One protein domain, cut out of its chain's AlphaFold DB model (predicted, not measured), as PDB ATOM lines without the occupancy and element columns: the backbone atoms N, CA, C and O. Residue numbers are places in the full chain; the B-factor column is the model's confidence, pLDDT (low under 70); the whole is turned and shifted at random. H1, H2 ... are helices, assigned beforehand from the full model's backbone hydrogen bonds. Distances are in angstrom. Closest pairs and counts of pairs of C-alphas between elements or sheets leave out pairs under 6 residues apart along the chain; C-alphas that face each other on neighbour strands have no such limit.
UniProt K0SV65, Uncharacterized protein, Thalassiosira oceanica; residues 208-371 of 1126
ATOM      1  N   VAL A 208     164.505 194.074 210.874       86.31
ATOM      2  CA  VAL A 208     164.551 194.252 209.412       86.31
ATOM      3  C   VAL A 208     165.262 193.068 208.759       86.31
ATOM      4  O   VAL A 208     166.415 192.764 209.062       86.31
ATOM      5  N   LEU A 209     164.573 192.385 207.846       85.62
ATOM      6  CA  LEU A 209     165.111 191.219 207.146       85.62
ATOM      7  C   LEU A 209     166.177 191.628 206.114       85.62
ATOM      8  O   LEU A 209     165.935 192.566 205.354       85.62
ATOM      9  N   PRO A 210     167.307 190.904 206.005       85.69
ATOM     10  CA  PRO A 210     168.230 191.030 204.880       85.69
ATOM     11  C   PRO A 210     167.678 190.332 203.627       85.69
ATOM     12  O   PRO A 210     166.895 189.386 203.723       85.69
ATOM     13  N   ILE A 211     168.140 190.738 202.439       84.00
ATOM     14  CA  ILE A 211     167.607 190.233 201.157       84.00
ATOM     15  C   ILE A 211     167.686 188.704 200.997       84.00
ATOM     16  O   ILE A 211     166.798 188.109 200.401       84.00
ATOM     17  N   HIS A 212     168.698 188.047 201.572       81.88
ATOM     18  CA  HIS A 212     168.848 186.587 201.503       81.88
ATOM     19  C   HIS A 212     167.844 185.823 202.390       81.88
ATOM     20  O   HIS A 212     167.734 184.605 202.280       81.88
ATOM     21  N   ALA A 213     167.127 186.525 203.273       84.62
ATOM     22  CA  ALA A 213     166.001 186.013 204.054       84.62
ATOM     23  C   ALA A 213     164.640 186.510 203.517       84.62
ATOM     24  O   ALA A 213     163.593 186.173 204.073       84.62
ATOM     25  N   PHE A 214     164.637 187.313 202.447       88.38
ATOM     26  CA  PHE A 214     163.425 187.765 201.773       88.38
ATOM     27  C   PHE A 214     162.935 186.686 200.784       88.38
ATOM     28  O   PHE A 214     163.767 186.061 200.122       88.38
ATOM     29  N   PRO A 215     161.618 186.430 200.650       88.31
ATOM     30  CA  PRO A 215     161.117 185.395 199.750       88.31
ATOM     31  C   PRO A 215     161.400 185.717 198.281       88.31
ATOM     32  O   PRO A 215     161.335 186.875 197.865       88.31
ATOM     33  N   GLU A 216     161.625 184.684 197.468       89.50
ATOM     34  CA  GLU A 216     161.613 184.847 196.017       89.50
ATOM     35  C   GLU A 216     160.209 185.239 195.530       89.50
ATOM     36  O   GLU A 216     159.199 184.698 195.991       89.50
ATOM     37  N   VAL A 217     160.140 186.176 194.580       91.12
ATOM     38  CA  VAL A 217     158.882 186.637 193.985       91.12
ATOM     39  C   VAL A 217     158.895 186.395 192.472       91.12
ATOM     40  O   VAL A 217     159.788 186.849 191.765       91.12
ATOM     41  N   GLY A 218     157.887 185.703 191.942       86.62
ATOM     42  CA  GLY A 218     157.682 185.513 190.501       86.62
ATOM     43  C   GLY A 218     158.809 184.791 189.754       86.62
ATOM     44  O   GLY A 218     159.048 185.127 188.593       86.62
ATOM     45  N   GLY A 219     159.543 183.896 190.427       84.00
ATOM     46  CA  GLY A 219     160.644 183.109 189.850       84.00
ATOM     47  C   GLY A 219     161.808 183.942 189.292       84.00
ATOM     48  O   GLY A 219     162.492 183.506 188.362       84.00
ATOM     49  N   ARG A 220     161.956 185.198 189.747       84.81
ATOM     50  CA  ARG A 220     162.862 186.192 189.154       84.81
ATOM     51  C   ARG A 220     163.443 187.134 190.202       84.81
ATOM     52  O   ARG A 220     162.763 188.008 190.731       84.81
ATOM     53  N   GLU A 221     164.756 187.053 190.372       82.38
ATOM     54  CA  GLU A 221     165.578 187.885 191.262       82.38
ATOM     55  C   GLU A 221     165.253 189.393 191.223       82.38
ATOM     56  O   GLU A 221     165.121 190.017 192.276       82.38
ATOM     57  N   LYS A 222     165.038 189.985 190.034       85.25
ATOM     58  CA  LYS A 222     164.690 191.416 189.910       85.25
ATOM     59  C   LYS A 222     163.346 191.788 190.553       85.25
ATOM     60  O   LYS A 222     163.195 192.904 191.044       85.25
ATOM     61  N   ASN A 223     162.384 190.863 190.580       91.12
ATOM     62  CA  ASN A 223     161.103 191.068 191.251       91.12
ATOM     63  C   ASN A 223     161.337 191.069 192.768       91.12
ATOM     64  O   ASN A 223     160.879 191.978 193.457       91.12
ATOM     65  N   SER A 224     162.103 190.094 193.274       90.38
ATOM     66  CA  SER A 224     162.503 190.011 194.683       90.38
ATOM     67  C   SER A 224     163.217 191.287 195.137       90.38
ATOM     68  O   SER A 224     162.852 191.843 196.163       90.38
ATOM     69  N   VAL A 225     164.156 191.815 194.340       89.94
ATOM     70  CA  VAL A 225     164.850 193.093 194.593       89.94
ATOM     71  C   VAL A 225     163.879 194.284 194.662       89.94
ATOM     72  O   VAL A 225     163.938 195.068 195.609       89.94
ATOM     73  N   PHE A 226     162.954 194.413 193.705       92.44
ATOM     74  CA  PHE A 226     161.945 195.481 193.704       92.44
ATOM     75  C   PHE A 226     161.052 195.427 194.956       92.44
ATOM     76  O   PHE A 226     160.856 196.438 195.633       92.44
ATOM     77  N   PHE A 227     160.527 194.247 195.296       93.88
ATOM     78  CA  PHE A 227     159.651 194.088 196.458       93.88
ATOM     79  C   PHE A 227     160.407 194.145 197.792       93.88
ATOM     80  O   PHE A 227     159.828 194.578 198.786       93.88
ATOM     81  N   TYR A 228     161.698 193.805 197.812       93.12
ATOM     82  CA  TYR A 228     162.586 194.015 198.955       93.12
ATOM     83  C   TYR A 228     162.792 195.508 199.242       93.12
ATOM     84  O   TYR A 228     162.681 195.927 200.388       93.12
ATOM     85  N   GLN A 229     162.995 196.345 198.220       91.69
ATOM     86  CA  GLN A 229     163.074 197.798 198.420       91.69
ATOM     87  C   GLN A 229     161.726 198.436 198.774       91.69
ATOM     88  O   GLN A 229     161.687 199.392 199.546       91.69
ATOM     89  N   GLU A 230     160.608 197.894 198.284       92.12
ATOM     90  CA  GLU A 230     159.275 198.285 198.763       92.12
ATOM     91  C   GLU A 230     159.086 197.937 200.251       92.12
ATOM     92  O   GLU A 230     158.540 198.740 201.009       92.12
ATOM     93  N   TYR A 231     159.593 196.778 200.684       93.44
ATOM     94  CA  TYR A 231     159.638 196.371 202.088       93.44
ATOM     95  C   TYR A 231     160.551 197.278 202.931       93.44
ATOM     96  O   TYR A 231     160.134 197.722 204.002       93.44
ATOM     97  N   LEU A 232     161.755 197.620 202.457       91.12
ATOM     98  CA  LEU A 232     162.655 198.552 203.148       91.12
ATOM     99  C   LEU A 232     162.035 199.952 203.271       91.12
ATOM    100  O   LEU A 232     162.023 200.509 204.366       91.12
ATOM    101  N   GLY A 233     161.452 200.493 202.196       88.31
ATOM    102  CA  GLY A 233     160.803 201.810 202.204       88.31
ATOM    103  C   GLY A 233     159.702 201.929 203.263       88.31
ATOM    104  O   GLY A 233     159.621 202.932 203.976       88.31
ATOM    105  N   ARG A 234     158.911 200.866 203.438       88.44
ATOM    106  CA  ARG A 234     157.858 200.798 204.461       88.44
ATOM    107  C   ARG A 234     158.410 200.563 205.863       88.44
ATOM    108  O   ARG A 234     157.931 201.188 206.802       88.44
ATOM    109  N   SER A 235     159.409 199.694 206.004       88.81
ATOM    110  CA  SER A 235     159.950 199.280 207.310       88.81
ATOM    111  C   SER A 235     160.885 200.318 207.940       88.81
ATOM    112  O   SER A 235     160.934 200.418 209.159       88.81
ATOM    113  N   LEU A 236     161.610 201.091 207.123       86.88
ATOM    114  CA  LEU A 236     162.595 202.086 207.571       86.88
ATOM    115  C   LEU A 236     162.092 203.532 207.483       86.88
ATOM    116  O   LEU A 236     162.550 204.386 208.236       86.88
ATOM    117  N   HIS A 237     161.175 203.824 206.554       81.81
ATOM    118  CA  HIS A 237     160.739 205.196 206.259       81.81
ATOM    119  C   HIS A 237     159.213 205.378 206.286       81.81
ATOM    120  O   HIS A 237     158.724 206.450 205.933       81.81
ATOM    121  N   GLY A 238     158.445 204.344 206.657       82.25
ATOM    122  CA  GLY A 238     156.982 204.403 206.771       82.25
ATOM    123  C   GLY A 238     156.224 204.673 205.463       82.25
ATOM    124  O   GLY A 238     155.016 204.898 205.505       82.25
ATOM    125  N   ARG A 239     156.900 204.663 204.304       79.69
ATOM    126  CA  ARG A 239     156.351 205.108 203.008       79.69
ATOM    127  C   ARG A 239     156.334 203.992 201.964       79.69
ATOM    128  O   ARG A 239     157.217 203.141 201.931       79.69
ATOM    129  N   SER A 240     155.330 204.016 201.090       83.25
ATOM    130  CA  SER A 240     155.265 203.139 199.911       83.25
ATOM    131  C   SER A 240     155.992 203.757 198.711       83.25
ATOM    132  O   SER A 240     156.177 204.974 198.661       83.25
ATOM    133  N   GLY A 241     156.388 202.930 197.741       85.06
ATOM    134  CA  GLY A 241     157.078 203.357 196.518       85.06
ATOM    135  C   GLY A 241     158.584 203.076 196.487       85.06
ATOM    136  O   GLY A 241     159.214 203.346 195.466       85.06
ATOM    137  N   GLY A 242     159.166 202.485 197.536       88.50
ATOM    138  CA  GLY A 242     160.600 202.174 197.604       88.50
ATOM    139  C   GLY A 242     161.090 201.288 196.451       88.50
ATOM    140  O   GLY A 242     162.169 201.529 195.913       88.50
ATOM    141  N   GLY A 243     160.272 200.334 195.988       90.81
ATOM    142  CA  GLY A 243     160.607 199.511 194.816       90.81
ATOM    143  C   GLY A 243     160.671 200.315 193.512       90.81
ATOM    144  O   GLY A 243     161.552 200.103 192.678       90.81
ATOM    145  N   MET A 244     159.772 201.290 193.359       89.75
ATOM    146  CA  MET A 244     159.709 202.196 192.207       89.75
ATOM    147  C   MET A 244     160.908 203.156 192.200       89.75
ATOM    148  O   MET A 244     161.621 203.243 191.200       89.75
ATOM    149  N   GLN A 245     161.180 203.800 193.342       89.19
ATOM    150  CA  GLN A 245     162.336 204.678 193.547       89.19
ATOM    151  C   GLN A 245     163.666 203.948 193.308       89.19
ATOM    152  O   GLN A 245     164.584 204.514 192.718       89.19
ATOM    153  N   GLY A 246     163.778 202.690 193.744       89.69
ATOM    154  CA  GLY A 246     164.990 201.891 193.590       89.69
ATOM    155  C   GLY A 246     165.199 201.301 192.192       89.69
ATOM    156  O   GLY A 246     166.335 201.217 191.730       89.69
ATOM    157  N   SER A 247     164.133 200.958 191.455       90.44
ATOM    158  CA  SER A 247     164.275 200.618 190.026       90.44
ATOM    159  C   SER A 247     164.594 201.844 189.164       90.44
ATOM    160  O   SER A 247     165.359 201.704 188.210       90.44
ATOM    161  N   ALA A 248     164.111 203.040 189.525       89.56
ATOM    162  CA  ALA A 248     164.552 204.296 188.913       89.56
ATOM    163  C   ALA A 248     166.042 204.574 189.195       89.56
ATOM    164  O   ALA A 248     166.808 204.806 188.261       89.56
ATOM    165  N   TRP A 249     166.476 204.437 190.454       89.31
ATOM    166  CA  TRP A 249     167.880 204.565 190.862       89.31
ATOM    167  C   TRP A 249     168.802 203.597 190.099       89.31
ATOM    168  O   TRP A 249     169.783 204.021 189.486       89.31
ATOM    169  N   ARG A 250     168.456 202.298 190.045       87.69
ATOM    170  CA  ARG A 250     169.237 201.295 189.295       87.69
ATOM    171  C   ARG A 250     169.297 201.582 187.803       87.69
ATOM    172  O   ARG A 250     170.334 201.327 187.195       87.69
ATOM    173  N   ALA A 251     168.216 202.084 187.207       87.81
ATOM    174  CA  ALA A 251     168.208 202.429 185.790       87.81
ATOM    175  C   ALA A 251     169.113 203.633 185.490       87.81
ATOM    176  O   ALA A 251     169.881 203.610 184.526       87.81
ATOM    177  N   PHE A 252     169.079 204.649 186.357       84.38
ATOM    178  CA  PHE A 252     169.888 205.859 186.230       84.38
ATOM    179  C   PHE A 252     171.390 205.579 186.416       84.38
ATOM    180  O   PHE A 252     172.185 205.852 185.515       84.38
ATOM    181  N   HIS A 253     171.782 204.951 187.530       82.50
ATOM    182  CA  HIS A 253     173.193 204.662 187.829       82.50
ATOM    183  C   HIS A 253     173.741 203.416 187.108       82.50
ATOM    184  O   HIS A 253     174.955 203.235 187.031       82.50
ATOM    185  N   LYS A 254     172.872 202.547 186.573       79.62
ATOM    186  CA  LYS A 254     173.207 201.273 185.895       79.62
ATOM    187  C   LYS A 254     173.947 200.253 186.782       79.62
ATOM    188  O   LYS A 254     174.566 199.325 186.259       79.62
ATOM    189  N   VAL A 255     173.836 200.386 188.107       74.94
ATOM    190  CA  VAL A 255     174.434 199.501 189.128       74.94
ATOM    191  C   VAL A 255     173.394 198.509 189.661       74.94
ATOM    192  O   VAL A 255     172.237 198.867 189.855       74.94
ATOM    193  N   ASN A 256     173.796 197.272 189.966       70.88
ATOM    194  CA  ASN A 256     172.950 196.298 190.671       70.88
ATOM    195  C   ASN A 256     173.024 196.511 192.198       70.88
ATOM    196  O   ASN A 256     173.630 195.702 192.896       70.88
ATOM    197  N   SER A 257     172.426 197.591 192.708       74.94
ATOM    198  CA  SER A 257     172.310 197.847 194.156       74.94
ATOM    199  C   SER A 257     170.847 197.942 194.607       74.94
ATOM    200  O   SER A 257     169.938 198.091 193.779       74.94
ATOM    201  N   TYR A 258     170.598 197.723 195.900       79.00
ATOM    202  CA  TYR A 258     169.260 197.441 196.442       79.00
ATOM    203  C   TYR A 258     169.096 197.708 197.955       79.00
ATOM    204  O   TYR A 258     168.131 197.238 198.565       79.00
ATOM    205  N   GLY A 259     170.029 198.430 198.575       76.62
ATOM    206  CA  GLY A 259     169.933 198.913 199.947       76.62
ATOM    207  C   GLY A 259     168.803 199.927 200.159       76.62
ATOM    208  O   GLY A 259     167.990 200.199 199.271       76.62
ATOM    209  N   ALA A 260     168.762 200.490 201.366       75.75
ATOM    210  CA  ALA A 260     167.801 201.529 201.738       75.75
ATOM    211  C   ALA A 260     168.208 202.906 201.187       75.75
ATOM    212  O   ALA A 260     167.358 203.756 200.949       75.75
ATOM    213  N   GLU A 261     169.508 203.096 200.969       78.31
ATOM    214  CA  GLU A 261     170.121 204.252 200.316       78.31
ATOM    215  C   GLU A 261     170.018 204.217 198.780       78.31
ATOM    216  O   GLU A 261     170.076 205.266 198.144       78.31
ATOM    217  N   ASP A 262     169.820 203.040 198.177       84.25
ATOM    218  CA  ASP A 262     169.810 202.839 196.718       84.25
ATOM    219  C   ASP A 262     168.431 203.160 196.103       84.25
ATOM    220  O   ASP A 262     167.838 202.355 195.371       84.25
ATOM    221  N   ILE A 263     167.881 204.322 196.467       85.50
ATOM    222  CA  ILE A 263     166.560 204.817 196.066       85.50
ATOM    223  C   ILE A 263     166.625 206.295 195.660       85.50
ATOM    224  O   ILE A 263     167.302 207.106 196.284       85.50
ATOM    225  N   LEU A 264     165.887 206.653 194.612       85.56
ATOM    226  CA  LEU A 264     165.795 208.015 194.075       85.56
ATOM    227  C   LEU A 264     164.778 208.884 194.857       85.56
ATOM    228  O   LEU A 264     163.944 208.332 195.582       85.56
ATOM    229  N   ASP A 265     164.780 210.220 194.714       82.94
ATOM    230  CA  ASP A 265     163.679 211.063 195.238       82.94
ATOM    231  C   ASP A 265     162.336 210.614 194.621       82.94
ATOM    232  O   ASP A 265     162.300 210.256 193.439       82.94
ATOM    233  N   PRO A 266     161.218 210.610 195.378       82.12
ATOM    234  CA  PRO A 266     159.920 210.216 194.839       82.12
ATOM    235  C   PRO A 266     159.501 210.973 193.570       82.12
ATOM    236  O   PRO A 266     158.932 210.348 192.683       82.12
ATOM    237  N   ARG A 267     159.804 212.274 193.456       82.12
ATOM    238  CA  ARG A 267     159.411 213.116 192.308       82.12
ATOM    239  C   ARG A 267     160.270 212.848 191.078       82.12
ATOM    240  O   ARG A 267     159.746 212.780 189.972       82.12
ATOM    241  N   ASP A 268     161.568 212.642 191.278       83.75
ATOM    242  CA  ASP A 268     162.505 212.265 190.215       83.75
ATOM    243  C   ASP A 268     162.177 210.862 189.669       83.75
ATOM    244  O   ASP A 268     162.227 210.623 188.461       83.75
ATOM    245  N   ALA A 269     161.760 209.943 190.550       86.38
ATOM    246  CA  ALA A 269     161.228 208.646 190.147       86.38
ATOM    247  C   ALA A 269     159.898 208.784 189.382       86.38
ATOM    248  O   ALA A 269     159.741 208.141 188.347       86.38
ATOM    249  N   ASP A 270     158.973 209.634 189.839       83.81
ATOM    250  CA  ASP A 270     157.700 209.898 189.150       83.81
ATOM    251  C   ASP A 270     157.916 210.446 187.741       83.81
ATOM    252  O   ASP A 270     157.407 209.874 186.777       83.81
ATOM    253  N   PHE A 271     158.759 211.469 187.602       84.88
ATOM    254  CA  PHE A 271     159.124 212.050 186.314       84.88
ATOM    255  C   PHE A 271     159.694 211.001 185.343       84.88
ATOM    256  O   PHE A 271     159.305 210.959 184.172       84.88
ATOM    257  N   LEU A 272     160.584 210.118 185.810       86.69
ATOM    258  CA  LEU A 272     161.127 209.032 184.987       86.69
ATOM    259  C   LEU A 272     160.058 208.003 184.588       86.69
ATOM    260  O   LEU A 272     160.087 207.510 183.459       86.69
ATOM    261  N   PHE A 273     159.108 207.691 185.472       87.75
ATOM    262  CA  PHE A 273     158.008 206.769 185.183       87.75
ATOM    263  C   PHE A 273     156.993 207.349 184.187       87.75
ATOM    264  O   PHE A 273     156.638 206.668 183.227       87.75
ATOM    265  N   GLU A 274     156.586 208.608 184.352       86.25
ATOM    266  CA  GLU A 274     155.711 209.316 183.408       86.25
ATOM    267  C   GLU A 274     156.380 209.462 182.033       86.25
ATOM    268  O   GLU A 274     155.769 209.173 181.000       86.25
ATOM    269  N   THR A 275     157.670 209.816 182.008       85.69
ATOM    270  CA  THR A 275     158.457 209.892 180.767       85.69
ATOM    271  C   THR A 275     158.587 208.515 180.108       85.69
ATOM    272  O   THR A 275     158.516 208.424 178.884       85.69
ATOM    273  N   MET A 276     158.728 207.430 180.881       89.00
ATOM    274  CA  MET A 276     158.756 206.055 180.366       89.00
ATOM    275  C   MET A 276     157.409 205.636 179.755       89.00
ATOM    276  O   MET A 276     157.413 205.084 178.654       89.00
ATOM    277  N   GLU A 277     156.272 205.896 180.414       86.94
ATOM    278  CA  GLU A 277     154.946 205.597 179.842       86.94
ATOM    279  C   GLU A 277     154.718 206.394 178.547       86.94
ATOM    280  O   GLU A 277     154.412 205.808 177.507       86.94
ATOM    281  N   HIS A 278     154.985 207.706 178.557       86.44
ATOM    282  CA  HIS A 278     154.861 208.545 177.362       86.44
ATOM    283  C   HIS A 278     155.793 208.080 176.225       86.44
ATOM    284  O   HIS A 278     155.404 208.063 175.055       86.44
ATOM    285  N   ALA A 279     157.016 207.644 176.546       85.44
ATOM    286  CA  ALA A 279     157.975 207.123 175.572       85.44
ATOM    287  C   ALA A 279     157.590 205.757 174.984       85.44
ATOM    288  O   ALA A 279     158.050 205.448 173.882       85.44
ATOM    289  N   LEU A 280     156.802 204.952 175.707       86.12
ATOM    290  CA  LEU A 280     156.286 203.650 175.269       86.12
ATOM    291  C   LEU A 280     155.074 203.796 174.332       86.12
ATOM    292  O   LEU A 280     154.876 202.951 173.458       86.12
ATOM    293  N   ASP A 281     154.291 204.867 174.497       84.81
ATOM    294  CA  ASP A 281     153.077 205.149 173.717       84.81
ATOM    295  C   ASP A 281     153.285 206.136 172.546       84.81
ATOM    296  O   ASP A 281     152.449 206.211 171.645       84.81
ATOM    297  N   SER A 282     154.418 206.848 172.495       81.88
ATOM    298  CA  SER A 282     154.754 207.788 171.408       81.88
ATOM    299  C   SER A 282     155.236 207.102 170.122       81.88
ATOM    300  O   SER A 282     156.185 206.316 170.146       81.88
ATOM    301  N   LYS A 283     154.667 207.483 168.969       74.56
ATOM    302  CA  LYS A 283     155.048 206.975 167.635       74.56
ATOM    303  C   LYS A 283     156.124 207.838 166.965       74.56
ATOM    304  O   LYS A 283     156.010 209.060 166.999       74.56
ATOM    305  N   GLY A 284     157.105 207.222 166.295       73.44
ATOM    306  CA  GLY A 284     158.036 207.860 165.338       73.44
ATOM    307  C   GLY A 284     158.389 209.330 165.625       73.44
ATOM    308  O   GLY A 284     158.928 209.659 166.682       73.44
ATOM    309  N   GLN A 285     158.015 210.227 164.706       75.38
ATOM    310  CA  GLN A 285     158.270 211.672 164.809       75.38
ATOM    311  C   GLN A 285     157.666 212.331 166.064       75.38
ATOM    312  O   GLN A 285     158.223 213.303 166.567       75.38
ATOM    313  N   GLN A 286     156.552 211.824 166.613       79.62
ATOM    314  CA  GLN A 286     155.977 212.350 167.862       79.62
ATOM    315  C   GLN A 286     156.928 212.113 169.043       79.62
ATOM    316  O   GLN A 286     157.091 212.989 169.890       79.62
ATOM    317  N   ARG A 287     157.596 210.952 169.062       79.19
ATOM    318  CA  ARG A 287     158.588 210.580 170.076       79.19
ATOM    319  C   ARG A 287     159.839 211.454 169.979       79.19
ATOM    320  O   ARG A 287     160.319 211.941 170.998       79.19
ATOM    321  N   GLU A 288     160.320 211.714 168.765       80.31
ATOM    322  CA  GLU A 288     161.414 212.667 168.531       80.31
ATOM    323  C   GLU A 288     161.038 214.088 168.962       80.31
ATOM    324  O   GLU A 288     161.800 214.741 169.672       80.31
ATOM    325  N   ASN A 289     159.835 214.548 168.604       83.06
ATOM    326  CA  ASN A 289     159.336 215.870 168.976       83.06
ATOM    327  C   ASN A 289     159.201 216.022 170.499       83.06
ATOM    328  O   ASN A 289     159.525 217.084 171.027       83.06
ATOM    329  N   PHE A 290     158.774 214.973 171.209       83.94
ATOM    330  CA  PHE A 290     158.692 214.945 172.671       83.94
ATOM    331  C   PHE A 290     160.069 215.125 173.327       83.94
ATOM    332  O   PHE A 290     160.246 216.058 174.111       83.94
ATOM    333  N   PHE A 291     161.075 214.325 172.953       81.31
ATOM    334  CA  PHE A 291     162.433 214.489 173.495       81.31
ATOM    335  C   PHE A 291     163.089 215.802 173.050       81.31
ATOM    336  O   PHE A 291     163.718 216.483 173.856       81.31
ATOM    337  N   GLY A 292     162.834 216.250 171.818       78.81
ATOM    338  CA  GLY A 292     163.243 217.570 171.343       78.81
ATOM    339  C   GLY A 292     162.559 218.734 172.074       78.81
ATOM    340  O   GLY A 292     163.102 219.837 172.099       78.81
ATOM    341  N   ILE A 293     161.380 218.548 172.676       80.44
ATOM    342  CA  ILE A 293     160.762 219.526 173.589       80.44
ATOM    343  C   ILE A 293     161.413 219.437 174.974       80.44
ATOM    344  O   ILE A 293     161.830 220.472 175.492       80.44
ATOM    345  N   LEU A 294     161.574 218.232 175.534       78.38
ATOM    346  CA  LEU A 294     162.216 218.021 176.838       78.38
ATOM    347  C   LEU A 294     163.643 218.585 176.886       78.38
ATOM    348  O   LEU A 294     163.958 219.317 177.822       78.38
ATOM    349  N   SER A 295     164.474 218.339 175.865       75.94
ATOM    350  CA  SER A 295     165.828 218.904 175.786       75.94
ATOM    351  C   SER A 295     165.788 220.433 175.798       75.94
ATOM    352  O   SER A 295     166.392 221.054 176.668       75.94
ATOM    353  N   ARG A 296     164.966 221.061 174.942       75.25
ATOM    354  CA  ARG A 296     164.816 222.530 174.891       75.25
ATOM    355  C   ARG A 296     164.202 223.139 176.157       75.25
ATOM    356  O   ARG A 296     164.409 224.325 176.412       75.25
ATOM    357  N   MET A 297     163.450 222.374 176.950       73.00
ATOM    358  CA  MET A 297     163.011 222.789 178.286       73.00
ATOM    359  C   MET A 297     164.164 222.689 179.294       73.00
ATOM    360  O   MET A 297     164.441 223.661 179.991       73.00
ATOM    361  N   TYR A 298     164.887 221.570 179.322       69.38
ATOM    362  CA  TYR A 298     166.019 221.326 180.223       69.38
ATOM    363  C   TYR A 298     167.239 222.222 179.923       69.38
ATOM    364  O   TYR A 298     167.989 222.591 180.821       69.38
ATOM    365  N   GLU A 299     167.425 222.646 178.673       67.75
ATOM    366  CA  GLU A 299     168.374 223.685 178.244       67.75
ATOM    367  C   GLU A 299     168.035 225.079 178.790       67.75
ATOM    368  O   GLU A 299     168.937 225.901 178.937       67.75
ATOM    369  N   ARG A 300     166.759 225.347 179.095       66.44
ATOM    370  CA  ARG A 300     166.279 226.624 179.652       66.44
ATOM    371  C   ARG A 300     166.220 226.640 181.179       66.44
ATOM    372  O   ARG A 300     166.048 227.711 181.756       66.44
ATOM    373  N   VAL A 301     166.367 225.489 181.835       65.06
ATOM    374  CA  VAL A 301     166.587 225.429 183.286       65.06
ATOM    375  C   VAL A 301     168.023 225.898 183.563       65.06
ATOM    376  O   VAL A 301     168.945 225.359 182.950       65.06
ATOM    377  N   PRO A 302     168.258 226.880 184.457       61.91
ATOM    378  CA  PRO A 302     169.614 227.294 184.814       61.91
ATOM    379  C   PRO A 302     170.393 226.122 185.423       61.91
ATOM    380  O   PRO A 302     170.012 225.577 186.458       61.91
ATOM    381  N   LYS A 303     171.489 225.722 184.767       57.38
ATOM    382  CA  LYS A 303     172.234 224.492 185.093       57.38
ATOM    383  C   LYS A 303     173.293 224.685 186.177       57.38
ATOM    384  O   LYS A 303     173.869 223.700 186.641       57.38
ATOM    385  N   THR A 304     173.557 225.921 186.591       59.72
ATOM    386  CA  THR A 304     174.414 226.319 187.717       59.72
ATOM    387  C   THR A 304     173.717 227.406 188.545       59.72
ATOM    388  O   THR A 304     172.845 228.120 188.042       59.72
ATOM    389  N   MET A 305     174.151 227.600 189.796       58.78
ATOM    390  CA  MET A 305     173.741 228.768 190.591       58.78
ATOM    391  C   MET A 305     174.123 230.080 189.880       58.78
ATOM    392  O   MET A 305     173.350 231.031 189.876       58.78
ATOM    393  N   THR A 306     175.264 230.107 189.184       61.84
ATOM    394  CA  THR A 306     175.708 231.234 188.352       61.84
ATOM    395  C   THR A 306     174.730 231.546 187.215       61.84
ATOM    396  O   THR A 306     174.447 232.715 186.968       61.84
ATOM    397  N   ASP A 307     174.168 230.533 186.551       63.03
ATOM    398  CA  ASP A 307     173.165 230.707 185.490       63.03
ATOM    399  C   ASP A 307     171.855 231.254 186.062       63.03
ATOM    400  O   ASP A 307     171.269 232.167 185.487       63.03
ATOM    401  N   PHE A 308     171.427 230.755 187.226       66.62
ATOM    402  CA  PHE A 308     170.259 231.282 187.934       66.62
ATOM    403  C   PHE A 308     170.467 232.758 188.307       66.62
ATOM    404  O   PHE A 308     169.656 233.606 187.945       66.62
ATOM    405  N   ILE A 309     171.612 233.087 188.912       65.44
ATOM    406  CA  ILE A 309     172.036 234.458 189.234       65.44
ATOM    407  C   ILE A 309     172.155 235.338 187.972       65.44
ATOM    408  O   ILE A 309     171.968 236.552 188.049       65.44
ATOM    409  N   ASN A 310     172.448 234.768 186.800       67.38
ATOM    410  CA  ASN A 310     172.480 235.480 185.517       67.38
ATOM    411  C   ASN A 310     171.093 235.680 184.876       67.38
ATOM    412  O   ASN A 310     170.967 236.548 184.015       67.38
ATOM    413  N   LEU A 311     170.068 234.934 185.301       71.19
ATOM    414  CA  LEU A 311     168.665 235.141 184.916       71.19
ATOM    415  C   LEU A 311     167.923 236.124 185.842       71.19
ATOM    416  O   LEU A 311     166.855 236.615 185.477       71.19
ATOM    417  N   LEU A 312     168.468 236.424 187.027       72.88
ATOM    418  CA  LEU A 312     167.914 237.419 187.950       72.88
ATOM    419  C   LEU A 312     168.055 238.851 187.409       72.88
ATOM    420  O   LEU A 312     169.076 239.219 186.824       72.88
ATOM    421  N   ALA A 313     167.062 239.702 187.691       79.38
ATOM    422  CA  ALA A 313     167.169 241.138 187.427       79.38
ATOM    423  C   ALA A 313     168.321 241.761 188.252       79.38
ATOM    424  O   ALA A 313     168.601 241.268 189.347       79.38
ATOM    425  N   PRO A 314     168.970 242.861 187.813       77.69
ATOM    426  CA  PRO A 314     170.164 243.403 188.482       77.69
ATOM    427  C   PRO A 314     170.004 243.657 189.992       77.69
ATOM    428  O   PRO A 314     170.897 243.342 190.774       77.69
ATOM    429  N   GLU A 315     168.837 244.144 190.420       76.00
ATOM    430  CA  GLU A 315     168.508 244.380 191.834       76.00
ATOM    431  C   GLU A 315     168.360 243.079 192.644       76.00
ATOM    432  O   GLU A 315     168.756 243.009 193.808       76.00
ATOM    433  N   GLN A 316     167.810 242.028 192.029       73.25
ATOM    434  CA  GLN A 316     167.702 240.696 192.629       73.25
ATOM    435  C   GLN A 316     169.073 240.016 192.694       73.25
ATOM    436  O   GLN A 316     169.402 239.400 193.703       73.25
ATOM    437  N   LYS A 317     169.887 240.176 191.644       76.19
ATOM    438  CA  LYS A 317     171.265 239.689 191.567       76.19
ATOM    439  C   LYS A 317     172.131 240.287 192.676       76.19
ATOM    440  O   LYS A 317     172.806 239.531 193.368       76.19
ATOM    441  N   GLN A 318     172.053 241.601 192.906       75.00
ATOM    442  CA  GLN A 318     172.762 242.230 194.023       75.00
ATOM    443  C   GLN A 318     172.272 241.693 195.374       75.00
ATOM    444  O   GLN A 318     173.087 241.237 196.167       75.00
ATOM    445  N   ARG A 319     170.951 241.626 195.604       74.50
ATOM    446  CA  ARG A 319     170.389 241.049 196.842       74.50
ATOM    447  C   ARG A 319     170.811 239.597 197.085       74.50
ATOM    448  O   ARG A 319     170.956 239.208 198.239       74.50
ATOM    449  N   PHE A 320     170.989 238.799 196.031       71.38
ATOM    450  CA  PHE A 320     171.466 237.421 196.148       71.38
ATOM    451  C   PHE A 320     172.953 237.370 196.528       71.38
ATOM    452  O   PHE A 320     173.325 236.587 197.394       71.38
ATOM    453  N   ILE A 321     173.786 238.249 195.961       72.06
ATOM    454  CA  ILE A 321     175.202 238.397 196.340       72.06
ATOM    455  C   ILE A 321     175.327 238.882 197.799       72.06
ATOM    456  O   ILE A 321     176.086 238.304 198.575       72.06
ATOM    457  N   ASP A 322     174.520 239.865 198.210       74.12
ATOM    458  CA  ASP A 322     174.467 240.380 199.590       74.12
ATOM    459  C   ASP A 322     173.971 239.328 200.606       74.12
ATOM    460  O   ASP A 322     174.229 239.437 201.808       74.12
ATOM    461  N   PHE A 323     173.215 238.328 200.137       69.94
ATOM    462  CA  PHE A 323     172.748 237.182 200.919       69.94
ATOM    463  C   PHE A 323     173.802 236.066 200.969       69.94
ATOM    464  O   PHE A 323     174.072 235.539 202.046       69.94
ATOM    465  N   GLN A 324     174.470 235.770 199.852       65.75
ATOM    466  CA  GLN A 324     175.577 234.814 199.787       65.75
ATOM    467  C   GLN A 324     176.748 235.247 200.682       65.75
ATOM    468  O   GLN A 324     177.215 234.453 201.490       65.75
ATOM    469  N   ALA A 325     177.131 236.528 200.662       68.69
ATOM    470  CA  ALA A 325     178.164 237.063 201.554       68.69
ATOM    471  C   ALA A 325     177.812 236.944 203.058       68.69
ATOM    472  O   ALA A 325     178.699 236.998 203.910       68.69
ATOM    473  N   LYS A 326     176.525 236.769 203.401       68.62
ATOM    474  CA  LYS A 326     176.059 236.474 204.770       68.62
ATOM    475  C   LYS A 326     176.022 234.977 205.080       68.62
ATOM    476  O   LYS A 326     176.281 234.610 206.219       68.62
ATOM    477  N   LEU A 327     175.739 234.121 204.094       64.62
ATOM    478  CA  LEU A 327     175.881 232.664 204.227       64.62
ATOM    479  C   LEU A 327     177.351 232.272 204.451       64.62
ATOM    480  O   LEU A 327     177.648 231.471 205.328       64.62
ATOM    481  N   GLU A 328     178.273 232.892 203.710       61.47
ATOM    482  CA  GLU A 328     179.724 232.651 203.789       61.47
ATOM    483  C   GLU A 328     180.378 233.191 205.079       61.47
ATOM    484  O   GLU A 328     181.544 232.899 205.341       61.47
ATOM    485  N   THR A 329     179.655 233.971 205.894       66.25
ATOM    486  CA  THR A 329     180.156 234.544 207.161       66.25
ATOM    487  C   THR A 329     179.464 234.004 208.420       66.25
ATOM    488  O   THR A 329     179.837 234.404 209.524       66.25
ATOM    489  N   ASP A 330     178.518 233.066 208.290       66.81
ATOM    490  CA  ASP A 330     177.899 232.351 209.415       66.81
ATOM    491  C   ASP A 330     178.247 230.852 209.356       66.81
ATOM    492  O   ASP A 330     177.805 230.106 208.480       66.81
ATOM    493  N   GLU A 331     179.034 230.409 210.338       59.69
ATOM    494  CA  GLU A 331     179.553 229.042 210.490       59.69
ATOM    495  C   GLU A 331     178.448 227.967 210.600       59.69
ATOM    496  O   GLU A 331     178.716 226.780 210.424       59.69
ATOM    497  N   LYS A 332     177.193 228.356 210.879       58.00
ATOM    498  CA  LYS A 332     176.029 227.450 210.897       58.00
ATOM    499  C   LYS A 332     175.292 227.363 209.562       58.00
ATOM    500  O   LYS A 332     174.419 226.509 209.422       58.00
ATOM    501  N   LEU A 333     175.594 228.251 208.617       54.44
ATOM    502  CA  LEU A 333     174.895 228.367 207.337       54.44
ATOM    503  C   LEU A 333     175.754 227.977 206.130       54.44
ATOM    504  O   LEU A 333     175.175 227.627 205.102       54.44
ATOM    505  N   SER A 334     177.088 227.948 206.239       55.34
ATOM    506  CA  SER A 334     177.945 227.479 205.135       55.34
ATOM    507  C   SER A 334     177.629 226.032 204.732       55.34
ATOM    508  O   SER A 334     177.478 225.751 203.548       55.34
ATOM    509  N   GLY A 335     177.392 225.138 205.701       57.31
ATOM    510  CA  GLY A 335     176.989 223.753 205.421       57.31
ATOM    511  C   GLY A 335     175.665 223.641 204.652       57.31
ATOM    512  O   GLY A 335     175.506 222.738 203.840       57.31
ATOM    513  N   LEU A 336     174.749 224.605 204.819       53.44
ATOM    514  CA  LEU A 336     173.508 224.671 204.038       53.44
ATOM    515  C   LEU A 336     173.771 225.073 202.574       53.44
ATOM    516  O   LEU A 336     173.010 224.704 201.682       53.44
ATOM    517  N   TYR A 337     174.833 225.843 202.321       57.19
ATOM    518  CA  TYR A 337     175.282 226.202 200.976       57.19
ATOM    519  C   TYR A 337     175.999 225.024 200.297       57.19
ATOM    520  O   TYR A 337     175.742 224.758 199.124       57.19
ATOM    521  N   ASP A 338     176.806 224.264 201.044       55.62
ATOM    522  CA  ASP A 338     177.415 223.016 200.565       55.62
ATOM    523  C   ASP A 338     176.339 221.959 200.231       55.62
ATOM    524  O   ASP A 338     176.339 221.420 199.121       55.62
ATOM    525  N   ASP A 339     175.343 221.750 201.108       53.41
ATOM    526  CA  ASP A 339     174.164 220.903 200.841       53.41
ATOM    527  C   ASP A 339     173.424 221.341 199.557       53.41
ATOM    528  O   ASP A 339     173.073 220.515 198.705       53.41
ATOM    529  N   LEU A 340     173.207 222.653 199.375       51.38
ATOM    530  CA  LEU A 340     172.580 223.224 198.171       51.38
ATOM    531  C   LEU A 340     173.408 223.000 196.895       51.38
ATOM    532  O   LEU A 340     172.839 222.923 195.802       51.38
ATOM    533  N   CYS A 341     174.729 222.880 197.015       50.12
ATOM    534  CA  CYS A 341     175.608 222.515 195.912       50.12
ATOM    535  C   CYS A 341     175.554 221.010 195.601       50.12
ATOM    536  O   CYS A 341     175.545 220.654 194.419       50.12
ATOM    537  N   ASP A 342     175.467 220.136 196.607       49.34
ATOM    538  CA  ASP A 342     175.529 218.677 196.421       49.34
ATOM    539  C   ASP A 342     174.205 218.038 195.955       49.34
ATOM    540  O   ASP A 342     174.221 217.024 195.249       49.34
ATOM    541  N   ILE A 343     173.052 218.683 196.205       49.28
ATOM    542  CA  ILE A 343     171.748 218.345 195.579       49.28
ATOM    543  C   ILE A 343     171.884 218.124 194.059       49.28
ATOM    544  O   ILE A 343     171.236 217.256 193.468       49.28
ATOM    545  N   ARG A 344     172.771 218.894 193.426       46.41
ATOM    546  CA  ARG A 344     172.991 218.960 191.978       46.41
ATOM    547  C   ARG A 344     173.790 217.785 191.396       46.41
ATOM    548  O   ARG A 344     173.808 217.625 190.179       46.41
ATOM    549  N   ASN A 345     174.419 216.960 192.238       46.25
ATOM    550  CA  ASN A 345     175.075 215.714 191.824       46.25
ATOM    551  C   ASN A 345     174.109 214.509 191.804       46.25
ATOM    552  O   ASN A 345     174.390 213.523 191.123       46.25
ATOM    553  N   ASN A 346     172.971 214.596 192.506       46.50
ATOM    554  CA  ASN A 346     171.987 213.509 192.635       46.50
ATOM    555  C   ASN A 346     170.695 213.712 191.817       46.50
ATOM    556  O   ASN A 346     169.911 212.775 191.689       46.50
ATOM    557  N   SER A 347     170.458 214.905 191.258       56.81
ATOM    558  CA  SER A 347     169.283 215.197 190.421       56.81
ATOM    559  C   SER A 347     169.310 214.452 189.082       56.81
ATOM    560  O   SER A 347     170.334 214.461 188.390       56.81
ATOM    561  N   VAL A 348     168.176 213.879 188.664       65.25
ATOM    562  CA  VAL A 348     168.059 213.151 187.386       65.25
ATOM    563  C   VAL A 348     168.407 214.024 186.177       65.25
ATOM    564  O   VAL A 348     167.797 215.064 185.931       65.25
ATOM    565  N   GLN A 349     169.327 213.536 185.341       68.12
ATOM    566  CA  GLN A 349     169.532 214.088 184.001       68.12
ATOM    567  C   GLN A 349     168.417 213.616 183.060       68.12
ATOM    568  O   GLN A 349     168.258 212.420 182.811       68.12
ATOM    569  N   VAL A 350     167.656 214.571 182.521       69.06
ATOM    570  CA  VAL A 350     166.610 214.320 181.520       69.06
ATOM    571  C   VAL A 350     167.259 213.845 180.208       69.06
ATOM    572  O   VAL A 350     168.164 214.530 179.725       69.06
ATOM    573  N   PRO A 351     166.824 212.721 179.600       73.62
ATOM    574  CA  PRO A 351     167.373 212.269 178.322       73.62
ATOM    575  C   PRO A 351     167.049 213.275 177.209       73.62
ATOM    576  O   PRO A 351     165.891 213.643 177.003       73.62
ATOM    577  N   SER A 352     168.083 213.712 176.489       70.25
ATOM    578  CA  SER A 352     167.997 214.740 175.446       70.25
ATOM    579  C   SER A 352     167.658 214.161 174.071       70.25
ATOM    580  O   SER A 352     167.006 214.817 173.258       70.25
ATOM    581  N   THR A 353     168.047 212.906 173.824       76.62
ATOM    582  CA  THR A 353     167.801 212.197 172.561       76.62
ATOM    583  C   THR A 353     166.901 210.965 172.742       76.62
ATOM    584  O   THR A 353     166.917 210.330 173.801       76.62
ATOM    585  N   PRO A 354     166.161 210.535 171.698       77.75
ATOM    586  CA  PRO A 354     165.405 209.278 171.728       77.75
ATOM    587  C   PRO A 354     166.270 208.038 172.010       77.75
ATOM    588  O   PRO A 354     165.768 207.065 172.566       77.75
ATOM    589  N   ALA A 355     167.562 208.071 171.661       82.44
ATOM    590  CA  ALA A 355     168.508 206.984 171.913       82.44
ATOM    591  C   ALA A 355     168.933 206.905 173.393       82.44
ATOM    592  O   ALA A 355     168.961 205.815 173.964       82.44
ATOM    593  N   GLU A 356     169.203 208.048 174.038       81.19
ATOM    594  CA  GLU A 356     169.391 208.126 175.495       81.19
ATOM    595  C   GLU A 356     168.134 207.667 176.236       81.19
ATOM    596  O   GLU A 356     168.220 206.874 177.175       81.19
ATOM    597  N   ALA A 357     166.964 208.119 175.780       81.69
ATOM    598  CA  ALA A 357     165.684 207.738 176.354       81.69
ATOM    599  C   ALA A 357     165.388 206.240 176.193       81.69
ATOM    600  O   ALA A 357     164.927 205.614 177.143       81.69
ATOM    601  N   ASP A 358     165.690 205.630 175.042       83.38
ATOM    602  CA  ASP A 358     165.599 204.176 174.887       83.38
ATOM    603  C   ASP A 358     166.542 203.457 175.860       83.38
ATOM    604  O   ASP A 358     166.095 202.562 176.577       83.38
ATOM    605  N   ALA A 359     167.808 203.872 175.952       85.31
ATOM    606  CA  ALA A 359     168.804 203.225 176.808       85.31
ATOM    607  C   ALA A 359     168.559 203.395 178.324       85.31
ATOM    608  O   ALA A 359     169.025 202.567 179.108       85.31
ATOM    609  N   LEU A 360     167.866 204.459 178.746       87.12
ATOM    610  CA  LEU A 360     167.513 204.721 180.147       87.12
ATOM    611  C   LEU A 360     166.134 204.158 180.522       87.12
ATOM    612  O   LEU A 360     165.970 203.589 181.599       87.12
ATOM    613  N   LEU A 361     165.130 204.312 179.656       88.31
ATOM    614  CA  LEU A 361     163.728 204.079 180.012       88.31
ATOM    615  C   LEU A 361     163.193 202.736 179.511       88.31
ATOM    616  O   LEU A 361     162.468 202.083 180.256       88.31
ATOM    617  N   LEU A 362     163.536 202.299 178.289       87.06
ATOM    618  CA  LEU A 362     162.805 201.210 177.617       87.06
ATOM    619  C   LEU A 362     163.614 199.958 177.251       87.06
ATOM    620  O   LEU A 362     163.063 198.864 177.336       87.06
ATOM    621  N   ARG A 363     164.871 200.068 176.805       85.38
ATOM    622  CA  ARG A 363     165.607 198.963 176.162       85.38
ATOM    623  C   ARG A 363     166.760 198.420 177.008       85.38
ATOM    624  O   ARG A 363     167.665 199.148 177.403       85.38
ATOM    625  N   GLY A 364     166.771 197.099 177.184       79.00
ATOM    626  CA  GLY A 364     167.846 196.350 177.838       79.00
ATOM    627  C   GLY A 364     167.721 196.262 179.365       79.00
ATOM    628  O   GLY A 364     167.018 197.045 180.002       79.00
ATOM    629  N   ARG A 365     168.447 195.300 179.962       75.94
ATOM    630  CA  ARG A 365     168.354 194.887 181.386       75.94
ATOM    631  C   ARG A 365     168.404 196.041 182.397       75.94
ATOM    632  O   ARG A 365     167.761 195.949 183.440       75.94
ATOM    633  N   ASN A 366     169.154 197.103 182.100       82.56
ATOM    634  CA  ASN A 366     169.361 198.241 183.002       82.56
ATOM    635  C   ASN A 366     168.496 199.463 182.636       82.56
ATOM    636  O   ASN A 366     168.711 200.529 183.191       82.56
ATOM    637  N   SER A 367     167.523 199.325 181.732       88.75
ATOM    638  CA  SER A 367     166.483 200.340 181.524       88.75
ATOM    639  C   SER A 367     165.400 200.260 182.603       88.75
ATOM    640  O   SER A 367     165.200 199.202 183.206       88.75
ATOM    641  N   LEU A 368     164.646 201.338 182.820       89.25
ATOM    642  CA  LEU A 368     163.560 201.379 183.805       89.25
ATOM    643  C   LEU A 368     162.494 200.295 183.558       89.25
ATOM    644  O   LEU A 368     162.122 199.555 184.471       89.25
ATOM    645  N   TYR A 369     162.080 200.117 182.303       89.69
ATOM    646  CA  TYR A 369     161.162 199.058 181.875       89.69
ATOM    647  C   TYR A 369     161.759 197.645 182.025       89.69
ATOM    648  O   TYR A 369     161.027 196.680 182.279       89.69
ATOM    649  N   GLY A 370     163.081 197.499 181.902       87.31
ATOM    650  CA  GLY A 370     163.810 196.259 182.193       87.31
ATOM    651  C   GLY A 370     163.858 195.928 183.689       87.31
ATOM    652  O   GLY A 370     163.653 194.771 184.071       87.31
ATOM    653  N   GLN A 371     164.043 196.953 184.524       87.56
ATOM    654  CA  GLN A 371     164.098 196.905 185.991       87.56
ATOM    655  C   GLN A 371     162.724 196.770 186.672       87.56
ATOM    656  O   GLN A 371     162.661 196.540 187.882       87.56
TER     657      GLN A 371
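Overview. This is residues 208 to 371 of the 1126 residues of an uncharacterized protein of Thalassiosira oceanica (UniProt K0SV65). The model is a flat, loose shape with a cluster of helices at one end, H1, H2, H3, H8 and H9, and an open loop of chain made by H4 to H7 and the residues after H7. H4 leads out from the cluster, H5 and H6 lie at the far end, and H7 with residues 347 to 353 leads back to H8; H4 and H7 are apart. The printed part has 164 residues with nine named helices, H1 to H9 in chain order, and no named strand; the class is all helix. The whole is loose, with a radius of gyration of the C-alphas of 19.8 A and spans of 61 by 47 by 22 A.

Along the chain. H1, the longest helix by residues, holds residues 221 to 237 and measures 23.4 A from C-alpha 221 at (165.578, 187.885, 191.262) to C-alpha 237. H2 holds residues 242 to 253, 16.1 A, and H3 residues 266 to 281, 22.8 A. H4 holds residues 284 to 298, 21.6 A, and H5 residues 305 to 311. H6 holds residues 314 to 327, 19.9 A, beginning at C-alpha 314 at (170.164, 243.403, 188.482), and H7 holds residues 334 to 346, 19.7 A. H8 holds residues 354 to 362, and H9 residues 368 to 371, ending at C-alpha 371 at (164.098, 196.905, 185.991).

Arrangement. H1 touches residues 242 to 247 of H2 at a steep tilt of 61 degrees, opposite ways; the closest C-alphas, of Glu 230 and Gly 242, are 4.3 A apart. H2 and H3 touch about perpendicular, at 74 degrees, with C-alphas 245 and 269 closest at 5.3 A. H9 touches H2, closest C-alphas 368 and 251 at 5.2 A. H8 touches H3, closest C-alphas 361 and 276 at 5.4 A. H4 and H8 only just touch, with 3 pairs of C-alphas within 8 A, the closest being 288 and 354 at 6.1 A. H5 and H6 form a helical hairpin and only just touch, with 3 such pairs, C-alphas 309 and 317 closest at 5.8 A. H6 and H7 are close but not clearly touching, C-alphas 327 and 334 being closest at 5.7 A. Every O i to N i+4 pair is within hydrogen-bond range in H1, H2, H3, H5 and H8; in H4 it is 10 of 11, in H6 9 of 10 and in H7 6 of 9, while H9 is too short for such a pair.

Size, cuts and confidence. The C-alphas of Gly 219 and Glu 315, the two farthest apart, are 61.8 A apart. The printed part has no cut, and its one long link, of 12 residues, joins H2 to H3. The mean pLDDT of the printed part is 77.5, and residues 298 to 310 and 323 to 350 are under 70.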